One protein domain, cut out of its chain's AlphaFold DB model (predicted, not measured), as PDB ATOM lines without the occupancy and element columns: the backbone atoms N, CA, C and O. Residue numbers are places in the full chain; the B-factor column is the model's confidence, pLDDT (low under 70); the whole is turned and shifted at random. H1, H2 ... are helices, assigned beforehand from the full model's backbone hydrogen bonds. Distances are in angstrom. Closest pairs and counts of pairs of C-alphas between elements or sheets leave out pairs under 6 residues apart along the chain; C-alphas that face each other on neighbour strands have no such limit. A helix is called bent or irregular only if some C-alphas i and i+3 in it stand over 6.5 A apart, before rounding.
ATOM      1  N   PRO A  21     201.783 180.056 160.430       79.12
ATOM      2  CA  PRO A  21     202.726 181.105 160.090       79.12
ATOM      3  C   PRO A  21     203.821 180.586 159.169       79.12
ATOM      4  O   PRO A  21     204.272 179.445 159.320       79.12
ATOM      5  N   THR A  22     204.261 181.427 158.233       86.69
ATOM      6  CA  THR A  22     205.340 181.055 157.310       86.69
ATOM      7  C   THR A  22     206.635 180.804 158.078       86.69
ATOM      8  O   THR A  22     206.824 181.299 159.190       86.69
ATOM      9  N   ASP A  23     207.558 180.045 157.491       83.00
ATOM     10  CA  ASP A  23     208.859 179.763 158.108       83.00
ATOM     11  C   ASP A  23     209.617 181.052 158.462       83.00
ATOM     12  O   ASP A  23     210.192 181.157 159.544       83.00
ATOM     13  N   GLU A  24     209.531 182.067 157.597       89.31
ATOM     14  CA  GLU A  24     210.106 183.394 157.825       89.31
ATOM     15  C   GLU A  24     209.446 184.112 159.013       89.31
ATOM     16  O   GLU A  24     210.136 184.645 159.881       89.31
ATOM     17  N   GLU A  25     208.115 184.081 159.115       90.00
ATOM     18  CA  GLU A  25     207.396 184.670 160.250       90.00
ATOM     19  C   GLU A  25     207.717 183.964 161.571       90.00
ATOM     20  O   GLU A  25     207.801 184.622 162.613       90.00
ATOM     21  N   ARG A  26     207.882 182.634 161.549       88.06
ATOM     22  CA  ARG A  26     208.306 181.863 162.727       88.06
ATOM     23  C   ARG A  26     209.732 182.232 163.117       88.06
ATOM     24  O   ARG A  26     209.982 182.516 164.286       88.06
ATOM     25  N   HIS A  27     210.638 182.304 162.144       90.12
ATOM     26  CA  HIS A  27     212.026 182.697 162.361       90.12
ATOM     27  C   HIS A  27     212.134 184.095 162.995       90.12
ATOM     28  O   HIS A  27     212.780 184.252 164.031       90.12
ATOM     29  N   LEU A  28     211.423 185.092 162.454       92.56
ATOM     30  CA  LEU A  28     211.407 186.456 162.996       92.56
ATOM     31  C   LEU A  28     210.868 186.513 164.431       92.56
ATOM     32  O   LEU A  28     211.486 187.146 165.288       92.56
ATOM     33  N   ARG A  29     209.764 185.812 164.721       91.12
ATOM     34  CA  ARG A  29     209.207 185.732 166.084       91.12
ATOM     35  C   ARG A  29     210.180 185.097 167.069       91.12
ATOM     36  O   ARG A  29     210.353 185.604 168.176       91.12
ATOM     37  N   ASN A  30     210.826 184.002 166.674       92.69
ATOM     38  CA  ASN A  30     211.810 183.328 167.514       92.69
ATOM     39  C   ASN A  30     213.023 184.236 167.771       92.69
ATOM     40  O   ASN A  30     213.487 184.334 168.906       92.69
ATOM     41  N   ALA A  31     213.519 184.930 166.741       94.50
ATOM     42  CA  ALA A  31     214.629 185.869 166.863       94.50
ATOM     43  C   ALA A  31     214.293 187.033 167.813       94.50
ATOM     44  O   ALA A  31     215.104 187.373 168.678       94.50
ATOM     45  N   GLU A  32     213.086 187.596 167.710       95.56
ATOM     46  CA  GLU A  32     212.597 188.646 168.608       95.56
ATOM     47  C   GLU A  32     212.498 188.152 170.059       95.56
ATOM     48  O   GLU A  32     213.057 188.782 170.958       95.56
ATOM     49  N   ALA A  33     211.886 186.985 170.291       93.44
ATOM     50  CA  ALA A  33     211.763 186.398 171.628       93.44
ATOM     51  C   ALA A  33     213.133 186.083 172.259       93.44
ATOM     52  O   ALA A  33     213.368 186.354 173.442       93.44
ATOM     53  N   ASN A  34     214.069 185.552 171.467       96.31
ATOM     54  CA  ASN A  34     215.439 185.275 171.901       96.31
ATOM     55  C   ASN A  34     216.169 186.559 172.283       96.31
ATOM     56  O   ASN A  34     216.832 186.615 173.323       96.31
ATOM     57  N   ARG A  35     216.024 187.601 171.461       97.25
ATOM     58  CA  ARG A  35     216.610 188.910 171.724       97.25
ATOM     59  C   ARG A  35     216.036 189.522 172.998       97.25
ATOM     60  O   ARG A  35     216.811 189.891 173.874       97.25
ATOM     61  N   GLU A  36     214.714 189.560 173.151       96.38
ATOM     62  CA  GLU A  36     214.056 190.096 174.348       96.38
ATOM     63  C   GLU A  36     214.544 189.382 175.623       96.38
ATOM     64  O   GLU A  36     214.848 190.017 176.637       96.38
ATOM     65  N   ALA A  37     214.676 188.054 175.574       95.94
ATOM     66  CA  ALA A  37     215.195 187.278 176.690       95.94
ATOM     67  C   ALA A  37     216.656 187.620 177.024       95.94
ATOM     68  O   ALA A  37     216.999 187.779 178.199       95.94
ATOM     69  N   LEU A  38     217.515 187.759 176.012       97.69
ATOM     70  CA  LEU A  38     218.914 188.147 176.199       97.69
ATOM     71  C   LEU A  38     219.052 189.570 176.744       97.69
ATOM     72  O   LEU A  38     219.890 189.805 177.613       97.69
ATOM     73  N   GLU A  39     218.204 190.500 176.312       97.50
ATOM     74  CA  GLU A  39     218.169 191.861 176.847       97.50
ATOM     75  C   GLU A  39     217.742 191.886 178.324       97.50
ATOM     76  O   GLU A  39     218.363 192.580 179.130       97.50
ATOM     77  N   LYS A  40     216.751 191.072 178.719       95.88
ATOM     78  CA  LYS A  40     216.365 190.901 180.135       95.88
ATOM     79  C   LYS A  40     217.499 190.309 180.971       95.88
ATOM     80  O   LYS A  40     217.706 190.717 182.114       95.88
ATOM     81  N   ILE A  41     218.239 189.349 180.415       95.69
ATOM     82  CA  ILE A  41     219.423 188.777 181.066       95.69
ATOM     83  C   ILE A  41     220.503 189.852 181.226       95.69
ATOM     84  O   ILE A  41     221.058 189.983 182.317       95.69
ATOM     85  N   TYR A  42     220.769 190.655 180.191       97.00
ATOM     86  CA  TYR A  42     221.709 191.771 180.273       97.00
ATOM     87  C   TYR A  42     221.337 192.729 181.410       97.00
ATOM     88  O   TYR A  42     222.141 192.932 182.319       97.00
ATOM     89  N   ASP A  43     220.094 193.216 181.431       95.75
ATOM     90  CA  ASP A  43     219.604 194.147 182.457       95.75
ATOM     91  C   ASP A  43     219.713 193.561 183.874       95.75
ATOM     92  O   ASP A  43     219.912 194.279 184.860       95.75
ATOM     93  N   PHE A  44     219.619 192.237 184.005       94.44
ATOM     94  CA  PHE A  44     219.748 191.555 185.286       94.44
ATOM     95  C   PHE A  44     221.196 191.481 185.807       94.44
ATOM     96  O   PHE A  44     221.408 191.561 187.027       94.44
ATOM     97  N   TYR A  45     222.188 191.343 184.917       94.88
ATOM     98  CA  TYR A  45     223.603 191.143 185.269       94.88
ATOM     99  C   TYR A  45     224.498 192.374 185.100       94.88
ATOM    100  O   TYR A  45     225.558 192.414 185.726       94.88
ATOM    101  N   TYR A  46     224.089 193.368 184.319       96.00
ATOM    102  CA  TYR A  46     224.878 194.560 184.013       96.00
ATOM    103  C   TYR A  46     224.159 195.835 184.460       96.00
ATOM    104  O   TYR A  46     222.930 195.878 184.564       96.00
ATOM    105  N   GLU A  47     224.938 196.849 184.825       96.31
ATOM    106  CA  GLU A  47     224.464 198.215 185.050       96.31
ATOM    107  C   GLU A  47     224.344 198.971 183.719       96.31
ATOM    108  O   GLU A  47     224.830 198.520 182.684       96.31
ATOM    109  N   SER A  48     223.716 200.149 183.733       96.31
ATOM    110  CA  SER A  48     223.523 200.965 182.523       96.31
ATOM    111  C   SER A  48     224.822 201.468 181.888       96.31
ATOM    112  O   SER A  48     224.807 201.905 180.744       96.31
ATOM    113  N   ASP A  49     225.927 201.467 182.636       97.06
ATOM    114  CA  ASP A  49     227.262 201.790 182.125       97.06
ATOM    115  C   ASP A  49     227.999 200.558 181.576       97.06
ATOM    116  O   ASP A  49     229.177 200.649 181.246       97.06
ATOM    117  N   GLY A  50     227.339 199.399 181.527       97.19
ATOM    118  CA  GLY A  50     227.903 198.143 181.065       97.19
ATOM    119  C   GLY A  50     228.773 197.414 182.084       97.19
ATOM    120  O   GLY A  50     229.248 196.319 181.797       97.19
ATOM    121  N   SER A  51     229.014 197.959 183.278       96.94
ATOM    122  CA  SER A  51     229.737 197.233 184.327       96.94
ATOM    123  C   SER A  51     228.905 196.065 184.867       96.94
ATOM    124  O   SER A  51     227.689 196.158 185.046       96.94
ATOM    125  N   ARG A  52     229.544 194.917 185.116       94.50
ATOM    126  CA  ARG A  52     228.856 193.762 185.702       94.50
ATOM    127  C   ARG A  52     228.494 194.055 187.156       94.50
ATOM    128  O   ARG A  52     229.353 194.426 187.957       94.50
ATOM    129  N   LYS A  53     227.246 193.778 187.523       93.38
ATOM    130  CA  LYS A  53     226.750 193.890 188.898       93.38
ATOM    131  C   LYS A  53     227.586 193.007 189.843       93.38
ATOM    132  O   LYS A  53     227.907 191.869 189.491       93.38
ATOM    133  N   PRO A  54     227.928 193.483 191.056       84.75
ATOM    134  CA  PRO A  54     228.888 192.817 191.947       84.75
ATOM    135  C   PRO A  54     228.416 191.462 192.507       84.75
ATOM    136  O   PRO A  54     229.221 190.682 193.012       84.75
ATOM    137  N   ASP A  55     227.125 191.146 192.405       77.88
ATOM    138  CA  ASP A  55     226.545 189.919 192.951       77.88
ATOM    139  C   ASP A  55     226.629 188.739 191.965       77.88
ATOM    140  O   ASP A  55     225.661 188.356 191.309       77.88
ATOM    141  N   ALA A  56     227.810 188.123 191.884       54.22
ATOM    142  CA  ALA A  56     228.058 186.934 191.064       54.22
ATOM    143  C   ALA A  56     227.294 185.675 191.534       54.22
ATOM    144  O   ALA A  56     227.179 184.706 190.778       54.22
ATOM    145  N   SER A  57     226.711 185.677 192.745       60.12
ATOM    146  CA  SER A  57     225.874 184.564 193.230       60.12
ATOM    147  C   SER A  57     224.593 184.385 192.396       60.12
ATOM    148  O   SER A  57     223.953 183.326 192.417       60.12
ATOM    149  N   ARG A  58     224.278 185.397 191.577       67.31
ATOM    150  CA  ARG A  58     223.190 185.437 190.607       67.31
ATOM    151  C   ARG A  58     223.308 184.453 189.459       67.31
ATOM    152  O   ARG A  58     222.283 184.213 188.837       67.31
ATOM    153  N   LEU A  59     224.456 183.843 189.151       71.00
ATOM    154  CA  LEU A  59     224.527 182.883 188.029       71.00
ATOM    155  C   LEU A  59     223.567 181.690 188.204       71.00
ATOM    156  O   LEU A  59     223.030 181.178 187.227       71.00
ATOM    157  N   ARG A  60     223.246 181.313 189.451       74.19
ATOM    158  CA  ARG A  60     222.203 180.310 189.745       74.19
ATOM    159  C   ARG A  60     220.792 180.754 189.338       74.19
ATOM    160  O   ARG A  60     219.929 179.910 189.122       74.19
ATOM    161  N   GLN A  61     220.550 182.059 189.229       85.81
ATOM    162  CA  GLN A  61     219.265 182.625 188.813       85.81
ATOM    163  C   GLN A  61     219.090 182.633 187.294       85.81
ATOM    164  O   GLN A  61     217.949 182.645 186.846       85.81
ATOM    165  N   LEU A  62     220.171 182.540 186.507       89.00
ATOM    166  CA  LEU A  62     220.090 182.508 185.044       89.00
ATOM    167  C   LEU A  62     219.191 181.375 184.558       89.00
ATOM    168  O   LEU A  62     218.308 181.590 183.735       89.00
ATOM    169  N   TYR A  63     219.369 180.180 185.128       85.00
ATOM    170  CA  TYR A  63     218.526 179.043 184.781       85.00
ATOM    171  C   TYR A  63     217.050 179.348 185.062       85.00
ATOM    172  O   TYR A  63     216.210 179.059 184.221       85.00
ATOM    173  N   ARG A  64     216.723 179.992 186.192       87.12
ATOM    174  CA  ARG A  64     215.341 180.385 186.518       87.12
ATOM    175  C   ARG A  64     214.802 181.438 185.546       87.12
ATOM    176  O   ARG A  64     213.697 181.269 185.059       87.12
ATOM    177  N   LEU A  65     215.591 182.462 185.212       89.38
ATOM    178  CA  LEU A  65     215.209 183.500 184.242       89.38
ATOM    179  C   LEU A  65     214.878 182.925 182.861       89.38
ATOM    180  O   LEU A  65     214.004 183.445 182.178       89.38
ATOM    181  N   MET A  66     215.565 181.855 182.468       90.81
ATOM    182  CA  MET A  66     215.328 181.181 181.195       90.81
ATOM    183  C   MET A  66     214.227 180.124 181.246       90.81
ATOM    184  O   MET A  66     213.715 179.755 180.197       90.81
ATOM    185  N   SER A  67     213.908 179.578 182.422       87.19
ATOM    186  CA  SER A  67     213.085 178.368 182.508       87.19
ATOM    187  C   SER A  67     211.746 178.558 183.185       87.19
ATOM    188  O   SER A  67     210.910 177.700 182.950       87.19
ATOM    189  N   THR A  68     211.509 179.601 183.988       86.75
ATOM    190  CA  THR A  68     210.272 179.706 184.777       86.75
ATOM    191  C   THR A  68     209.504 181.006 184.587       86.75
ATOM    192  O   THR A  68     210.075 182.072 184.357       86.75
ATOM    193  N   ALA A 312     230.175 166.722 173.199       88.25
ATOM    194  CA  ALA A 312     230.608 167.617 174.270       88.25
ATOM    195  C   ALA A 312     229.431 168.222 175.068       88.25
ATOM    196  O   ALA A 312     229.612 168.675 176.201       88.25
ATOM    197  N   LEU A 313     228.213 168.225 174.517       89.06
ATOM    198  CA  LEU A 313     227.026 168.849 175.103       89.06
ATOM    199  C   LEU A 313     226.143 167.825 175.831       89.06
ATOM    200  O   LEU A 313     224.979 167.629 175.500       89.06
ATOM    201  N   LYS A 314     226.659 167.224 176.907       88.56
ATOM    202  CA  LYS A 314     225.936 166.204 177.703       88.56
ATOM    203  C   LYS A 314     224.733 166.727 178.514       88.56
ATOM    204  O   LYS A 314     224.003 165.947 179.120       88.56
ATOM    205  N   ASN A 315     224.533 168.044 178.572       88.06
ATOM    206  CA  ASN A 315     223.496 168.686 179.383       88.06
ATOM    207  C   ASN A 315     222.157 168.819 178.632       88.06
ATOM    208  O   ASN A 315     222.109 168.792 177.404       88.06
ATOM    209  N   SER A 316     221.063 169.041 179.375       89.50
ATOM    210  CA  SER A 316     219.756 169.354 178.773       89.50
ATOM    211  C   SER A 316     219.796 170.648 177.953       89.50
ATOM    212  O   SER A 316     220.622 171.523 178.215       89.50
ATOM    213  N   PHE A 317     218.856 170.811 177.015       94.38
ATOM    214  CA  PHE A 317     218.750 171.983 176.133       94.38
ATOM    215  C   PHE A 317     218.938 173.320 176.871       94.38
ATOM    216  O   PHE A 317     219.920 174.035 176.651       94.38
ATOM    217  N   THR A 318     218.063 173.613 177.836       92.00
ATOM    218  CA  THR A 318     218.102 174.854 178.625       92.00
ATOM    219  C   THR A 318     219.388 174.981 179.440       92.00
ATOM    220  O   THR A 318     219.942 176.074 179.591       92.00
ATOM    221  N   LYS A 319     219.908 173.868 179.972       90.00
ATOM    222  CA  LYS A 319     221.142 173.873 180.766       90.00
ATOM    223  C   LYS A 319     222.363 174.192 179.901       90.00
ATOM    224  O   LYS A 319     223.194 174.992 180.312       90.00
ATOM    225  N   THR A 320     222.435 173.643 178.694       93.75
ATOM    226  CA  THR A 320     223.491 173.942 177.724       93.75
ATOM    227  C   THR A 320     223.501 175.424 177.351       93.75
ATOM    228  O   THR A 320     224.520 176.088 177.541       93.75
ATOM    229  N   ARG A 321     222.360 175.985 176.923       96.25
ATOM    230  CA  ARG A 321     222.278 177.409 176.539       96.25
ATOM    231  C   ARG A 321     222.543 178.348 177.725       96.25
ATOM    232  O   ARG A 321     223.293 179.312 177.593       96.25
ATOM    233  N   SER A 322     222.018 178.035 178.914       94.38
ATOM    234  CA  SER A 322     222.309 178.829 180.119       94.38
ATOM    235  C   SER A 322     223.781 178.770 180.532       94.38
ATOM    236  O   SER A 322     224.327 179.786 180.949       94.38
ATOM    237  N   ASN A 323     224.465 177.632 180.377       92.69
ATOM    238  CA  ASN A 323     225.898 177.539 180.660       92.69
ATOM    239  C   ASN A 323     226.731 178.400 179.691       92.69
ATOM    240  O   ASN A 323     227.678 179.050 180.131       92.69
ATOM    241  N   ILE A 324     226.364 178.450 178.405       95.81
ATOM    242  CA  ILE A 324     227.020 179.308 177.401       95.81
ATOM    243  C   ILE A 324     226.874 180.783 177.786       95.81
ATOM    244  O   ILE A 324     227.865 181.506 177.874       95.81
ATOM    245  N   ILE A 325     225.657 181.219 178.114       96.62
ATOM    246  CA  ILE A 325     225.395 182.599 178.539       96.62
ATOM    247  C   ILE A 325     226.115 182.918 179.857       96.62
ATOM    248  O   ILE A 325     226.736 183.972 179.994       96.62
ATOM    249  N   ALA A 326     226.097 181.995 180.824       94.19
ATOM    250  CA  ALA A 326     226.820 182.150 182.084       94.19
ATOM    251  C   ALA A 326     228.327 182.322 181.863       94.19
ATOM    252  O   ALA A 326     228.956 183.116 182.567       94.19
ATOM    253  N   LYS A 327     228.904 181.602 180.891       94.00
ATOM    254  CA  LYS A 327     230.310 181.745 180.505       94.00
ATOM    255  C   LYS A 327     230.593 183.155 179.986       94.00
ATOM    256  O   LYS A 327     231.485 183.804 180.526       94.00
ATOM    257  N   VAL A 328     229.778 183.662 179.054       96.62
ATOM    258  CA  VAL A 328     229.895 185.042 178.541       96.62
ATOM    259  C   VAL A 328     229.847 186.053 179.687       96.62
ATOM    260  O   VAL A 328     230.749 186.879 179.808       96.62
ATOM    261  N   ILE A 329     228.872 185.940 180.596       95.00
ATOM    262  CA  ILE A 329     228.736 186.839 181.758       95.00
ATOM    263  C   ILE A 329     229.956 186.762 182.693       95.00
ATOM    264  O   ILE A 329     230.409 187.768 183.253       95.00
ATOM    265  N   LYS A 330     230.489 185.555 182.916       92.94
ATOM    266  CA  LYS A 330     231.631 185.325 183.808       92.94
ATOM    267  C   LYS A 330     232.908 185.960 183.258       92.94
ATOM    268  O   LYS A 330     233.632 186.589 184.031       92.94
ATOM    269  N   GLU A 331     233.149 185.794 181.963       95.06
ATOM    270  CA  GLU A 331     234.354 186.243 181.253       95.06
ATOM    271  C   GLU A 331     234.305 187.733 180.875       95.06
ATOM    272  O   GLU A 331     235.341 188.330 180.598       95.06
ATOM    273  N   SER A 332     233.124 188.352 180.956       96.12
ATOM    274  CA  SER A 332     232.875 189.736 180.547       96.12
ATOM    275  C   SER A 332     232.542 190.642 181.741       96.12
ATOM    276  O   SER A 332     231.363 190.858 182.038       96.12
ATOM    277  N   PRO A 333     233.537 191.196 182.465       95.69
ATOM    278  CA  PRO A 333     233.287 192.103 183.592       95.69
ATOM    279  C   PRO A 333     232.663 193.441 183.168       95.69
ATOM    280  O   PRO A 333     232.099 194.138 184.010       95.69
ATOM    281  N   HIS A 334     232.756 193.792 181.887       97.50
ATOM    282  CA  HIS A 334     232.130 194.967 181.304       97.50
ATOM    283  C   HIS A 334     231.625 194.629 179.896       97.50
ATOM    284  O   HIS A 334     232.373 194.056 179.103       97.50
ATOM    285  N   VAL A 335     230.370 194.972 179.605       97.81
ATOM    286  CA  VAL A 335     229.716 194.809 178.303       97.81
ATOM    287  C   VAL A 335     229.010 196.130 177.968       97.81
ATOM    288  O   VAL A 335     228.009 196.434 178.619       97.81
ATOM    289  N   PRO A 336     229.506 196.919 176.995       97.88
ATOM    290  CA  PRO A 336     229.078 198.307 176.782       97.88
ATOM    291  C   PRO A 336     227.567 198.506 176.615       97.88
ATOM    292  O   PRO A 336     227.024 199.494 177.100       97.88
ATOM    293  N   ASP A 337     226.897 197.570 175.944       98.25
ATOM    294  CA  ASP A 337     225.474 197.651 175.624       98.25
ATOM    295  C   ASP A 337     224.856 196.261 175.366       98.25
ATOM    296  O   ASP A 337     225.541 195.233 175.308       98.25
ATOM    297  N   LYS A 338     223.525 196.243 175.220       98.38
ATOM    298  CA  LYS A 338     222.720 195.042 174.956       98.38
ATOM    299  C   LYS A 338     223.083 194.359 173.636       98.38
ATOM    300  O   LYS A 338     223.154 193.134 173.596       98.38
ATOM    301  N   ASP A 339     223.335 195.124 172.575       98.44
ATOM    302  CA  ASP A 339     223.679 194.577 171.257       98.44
ATOM    303  C   ASP A 339     225.013 193.829 171.290       98.44
ATOM    304  O   ASP A 339     225.132 192.716 170.771       98.44
ATOM    305  N   THR A 340     225.997 194.395 171.985       98.44
ATOM    306  CA  THR A 340     227.298 193.773 172.212       98.44
ATOM    307  C   THR A 340     227.143 192.467 172.989       98.44
ATOM    308  O   THR A 340     227.730 191.453 172.613       98.44
ATOM    309  N   PHE A 341     226.302 192.450 174.030       98.31
ATOM    310  CA  PHE A 341     226.009 191.227 174.781       98.31
ATOM    311  C   PHE A 341     225.393 190.135 173.902       98.31
ATOM    312  O   PHE A 341     225.875 189.002 173.908       98.31
ATOM    313  N   VAL A 342     224.363 190.476 173.119       98.44
ATOM    314  CA  VAL A 342     223.704 189.545 172.190       98.44
ATOM    315  C   VAL A 342     224.714 188.992 171.182       98.44
ATOM    316  O   VAL A 342     224.780 187.779 170.984       98.44
ATOM    317  N   SER A 343     225.571 189.846 170.614       98.31
ATOM    318  CA  SER A 343     226.627 189.431 169.684       98.31
ATOM    319  C   SER A 343     227.655 188.491 170.322       98.31
ATOM    320  O   SER A 343     228.126 187.558 169.662       98.31
ATOM    321  N   TRP A 344     228.030 188.716 171.585       98.50
ATOM    322  CA  TRP A 344     228.968 187.847 172.302       98.50
ATOM    323  C   TRP A 344     228.344 186.495 172.641       98.50
ATOM    324  O   TRP A 344     229.008 185.468 172.496       98.50
ATOM    325  N   VAL A 345     227.061 186.464 173.013       98.38
ATOM    326  CA  VAL A 345     226.319 185.207 173.190       98.38
ATOM    327  C   VAL A 345     226.218 184.439 171.874       98.38
ATOM    328  O   VAL A 345     226.516 183.247 171.866       98.38
ATOM    329  N   ALA A 346     225.890 185.104 170.765       98.00
ATOM    330  CA  ALA A 346     225.852 184.482 169.441       98.00
ATOM    331  C   ALA A 346     227.210 183.861 169.063       98.00
ATOM    332  O   ALA A 346     227.280 182.709 168.644       98.00
ATOM    333  N   SER A 347     228.312 184.578 169.303       97.25
ATOM    334  CA  SER A 347     229.665 184.054 169.061       97.25
ATOM    335  C   SER A 347     229.989 182.842 169.945       97.25
ATOM    336  O   SER A 347     230.599 181.877 169.488       97.25
ATOM    337  N   ALA A 348     229.550 182.858 171.205       97.12
ATOM    338  CA  ALA A 348     229.718 181.729 172.114       97.12
ATOM    339  C   ALA A 348     228.855 180.513 171.722       97.12
ATOM    340  O   ALA A 348     229.279 179.381 171.947       97.12
ATOM    341  N   MET A 349     227.681 180.728 171.115       97.25
ATOM    342  CA  MET A 349     226.855 179.662 170.535       97.25
ATOM    343  C   MET A 349     227.544 179.012 169.333       97.25
ATOM    344  O   MET A 349     227.672 177.790 169.322       97.25
ATOM    345  N   VAL A 350     228.093 179.804 168.405       95.81
ATOM    346  CA  VAL A 350     228.882 179.286 167.268       95.81
ATOM    347  C   VAL A 350     230.052 178.433 167.758       95.81
ATOM    348  O   VAL A 350     230.257 177.322 167.277       95.81
ATOM    349  N   ALA A 351     230.787 178.911 168.767       94.56
ATOM    350  CA  ALA A 351     231.897 178.163 169.360       94.56
ATOM    351  C   ALA A 351     231.461 176.840 170.022       94.56
ATOM    352  O   ALA A 351     232.284 175.946 170.201       94.56
ATOM    353  N   ALA A 352     230.184 176.717 170.391       94.81
ATOM    354  CA  ALA A 352     229.572 175.505 170.925       94.81
ATOM    355  C   ALA A 352     228.790 174.707 169.863       94.81
ATOM    356  O   ALA A 352     228.026 173.819 170.235       94.81
ATOM    357  N   GLN A 353     228.960 175.029 168.572       95.88
ATOM    358  CA  GLN A 353     228.271 174.393 167.440       95.88
ATOM    359  C   GLN A 353     226.738 174.494 167.523       95.88
ATOM    360  O   GLN A 353     226.010 173.599 167.108       95.88
ATOM    361  N   ILE A 354     226.235 175.602 168.064       96.38
ATOM    362  CA  ILE A 354     224.815 175.966 168.065       96.38
ATOM    363  C   ILE A 354     224.621 177.079 167.043       96.38
ATOM    364  O   ILE A 354     225.403 178.033 167.019       96.38
ATOM    365  N   ASP A 355     223.579 176.969 166.220       96.56
ATOM    366  CA  ASP A 355     223.265 178.000 165.237       96.56
ATOM    367  C   ASP A 355     222.822 179.283 165.974       96.56
ATOM    368  O   ASP A 355     221.841 179.256 166.716       96.56
ATOM    369  N   PRO A 356     223.537 180.416 165.850       96.00
ATOM    370  CA  PRO A 356     223.173 181.639 166.561       96.00
ATOM    371  C   PRO A 356     221.904 182.306 166.007       96.00
ATOM    372  O   PRO A 356     221.302 183.126 166.701       96.00
ATOM    373  N   VAL A 357     221.531 181.991 164.764       95.00
ATOM    374  CA  VAL A 357     220.338 182.485 164.069       95.00
ATOM    375  C   VAL A 357     219.147 181.600 164.441       95.00
ATOM    376  O   VAL A 357     218.096 182.110 164.828       95.00
ATOM    377  N   ASP A 358     219.359 180.284 164.467       96.25
ATOM    378  CA  ASP A 358     218.357 179.280 164.827       96.25
ATOM    379  C   ASP A 358     218.802 178.406 166.020       96.25
ATOM    380  O   ASP A 358     218.997 177.202 165.877       96.25
ATOM    381  N   PRO A 359     218.885 178.940 167.253       97.12
ATOM    382  CA  PRO A 359     219.525 178.270 168.404       97.12
ATOM    383  C   PRO A 359     218.766 177.066 168.981       97.12
ATOM    384  O   PRO A 359     219.215 176.428 169.948       97.12
ATOM    385  N   HIS A 360     217.632 176.729 168.369       96.69
ATOM    386  CA  HIS A 360     216.951 175.450 168.526       96.69
ATOM    387  C   HIS A 360     217.680 174.309 167.793       96.69
ATOM    388  O   HIS A 360     217.413 173.146 168.091       96.69
ATOM    389  N   ARG A 361     218.619 174.642 166.895       95.88
ATOM    390  CA  ARG A 361     219.433 173.740 166.076       95.88
ATOM    391  C   ARG A 361     220.917 173.797 166.433       95.88
ATOM    392  O   ARG A 361     221.405 174.750 167.050       95.88
ATOM    393  N   HIS A 362     221.633 172.763 166.023       94.62
ATOM    394  CA  HIS A 362     223.082 172.675 166.028       94.62
ATOM    395  C   HIS A 362     223.592 172.817 164.596       94.62
ATOM    396  O   HIS A 362     222.927 172.437 163.633       94.62
ATOM    397  N   VAL A 363     224.783 173.385 164.461       89.56
ATOM    398  CA  VAL A 363     225.469 173.425 163.172       89.56
ATOM    399  C   VAL A 363     226.252 172.119 163.065       89.56
ATOM    400  O   VAL A 363     226.989 171.810 164.010       89.56
ATOM    401  N   PRO A 364     226.119 171.346 161.971       72.88
ATOM    402  CA  PRO A 364     226.936 170.156 161.794       72.88
ATOM    403  C   PRO A 364     228.415 170.538 161.928       72.88
ATOM    404  O   PRO A 364     228.806 171.646 161.526       72.88
TER     405      PRO A 364
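AT A GLANCE: This is residues 21 to 68 and 312 to 364 of the 399 residues of an uncharacterized protein of Actinomadura sp. WMMB 499 (UniProt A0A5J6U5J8). One long helix, H1, has three shorter helices gathered over its second half: H2 folds back along it as a hairpin, H3 packs side by side with H2, and H4 crosses steeply from H1 to H3, closing a ring of four contacts. The first half of H1 runs on past these three helices, and residues 352 to 364 after H4 are a tail with no named element. The printed part has 101 residues, with four named helices in the order H1, H2, H3, H4 and no named strand, and its class is all helix. The whole is compact, with a radius of gyration of the C-alphas of 13.6 A, and spans 42 by 29 by 26 A.

HOW THE PARTS SIT: H1, residues 23 to 45, touches H2, residues 56 to 67, with its residues 37 to 45 alone. They are a helical hairpin, at a shallow tilt of 26 degrees, opposite ways; their closest C-alphas, those of Ile 41 and Leu 62, are 7.5 A apart. H1 touches H4, residues 338 to 351, with its residues 35 to 42 alone. Their closest C-alphas, those of Glu 39 and Lys 338, are 5.9 A apart; the helices run opposite ways at a steep tilt of 68 degrees, only just short of about perpendicular. H3, residues 317 to 331, touches H2 at a shallow tilt of 30 degrees, opposite ways, and the closest C-alphas, those of Tyr 63 and Ser 322, are 6.0 A apart. H3 also touches H4, at a steep tilt of 62 degrees, opposite ways; the closest C-alphas, those of Ile 325 and Val 345, are 6.0 A apart. The helix packing is part aligned, part crossed: two of these four touching pairs are at a shallow tilt. H1 and H3 are close but not clearly touching, with the C-alphas of Tyr 45 and Ile 329 7.6 A apart, while H2 and H4 are apart. In H1, H3 and H4 every O i to N i+4 pair is within hydrogen-bond range; in H2 this holds for 3 of 8, beside 7 of 9 O i to N i+3 pairs.

IN THESE COORDINATES: H1 is 32.9 A long, from C-alpha 23 at (208.859, 179.763, 158.108) to C-alpha 45 at (223.603, 191.143, 185.269). H2 is 19.3 A long and only just irregular, with C-alphas 57 and 60 6.6 A apart. H3 is 21.7 A long. H4 is 20.0 A long and ends with C-alpha 351 at (231.897, 178.163, 169.360).

THE WHOLE: The C-alphas farthest apart, those of Thr 22 and Pro 54, are 43.5 A apart. Residues 69 to 311 are not printed; C-alphas 68 and 312 are 25.9 A apart across this cut, which lies in the link from H2 to H3. The links H1 to H2 and H3 to H4 are short. The mean pLDDT of the printed part is 92.1, and residues 56 to 58 are under 70.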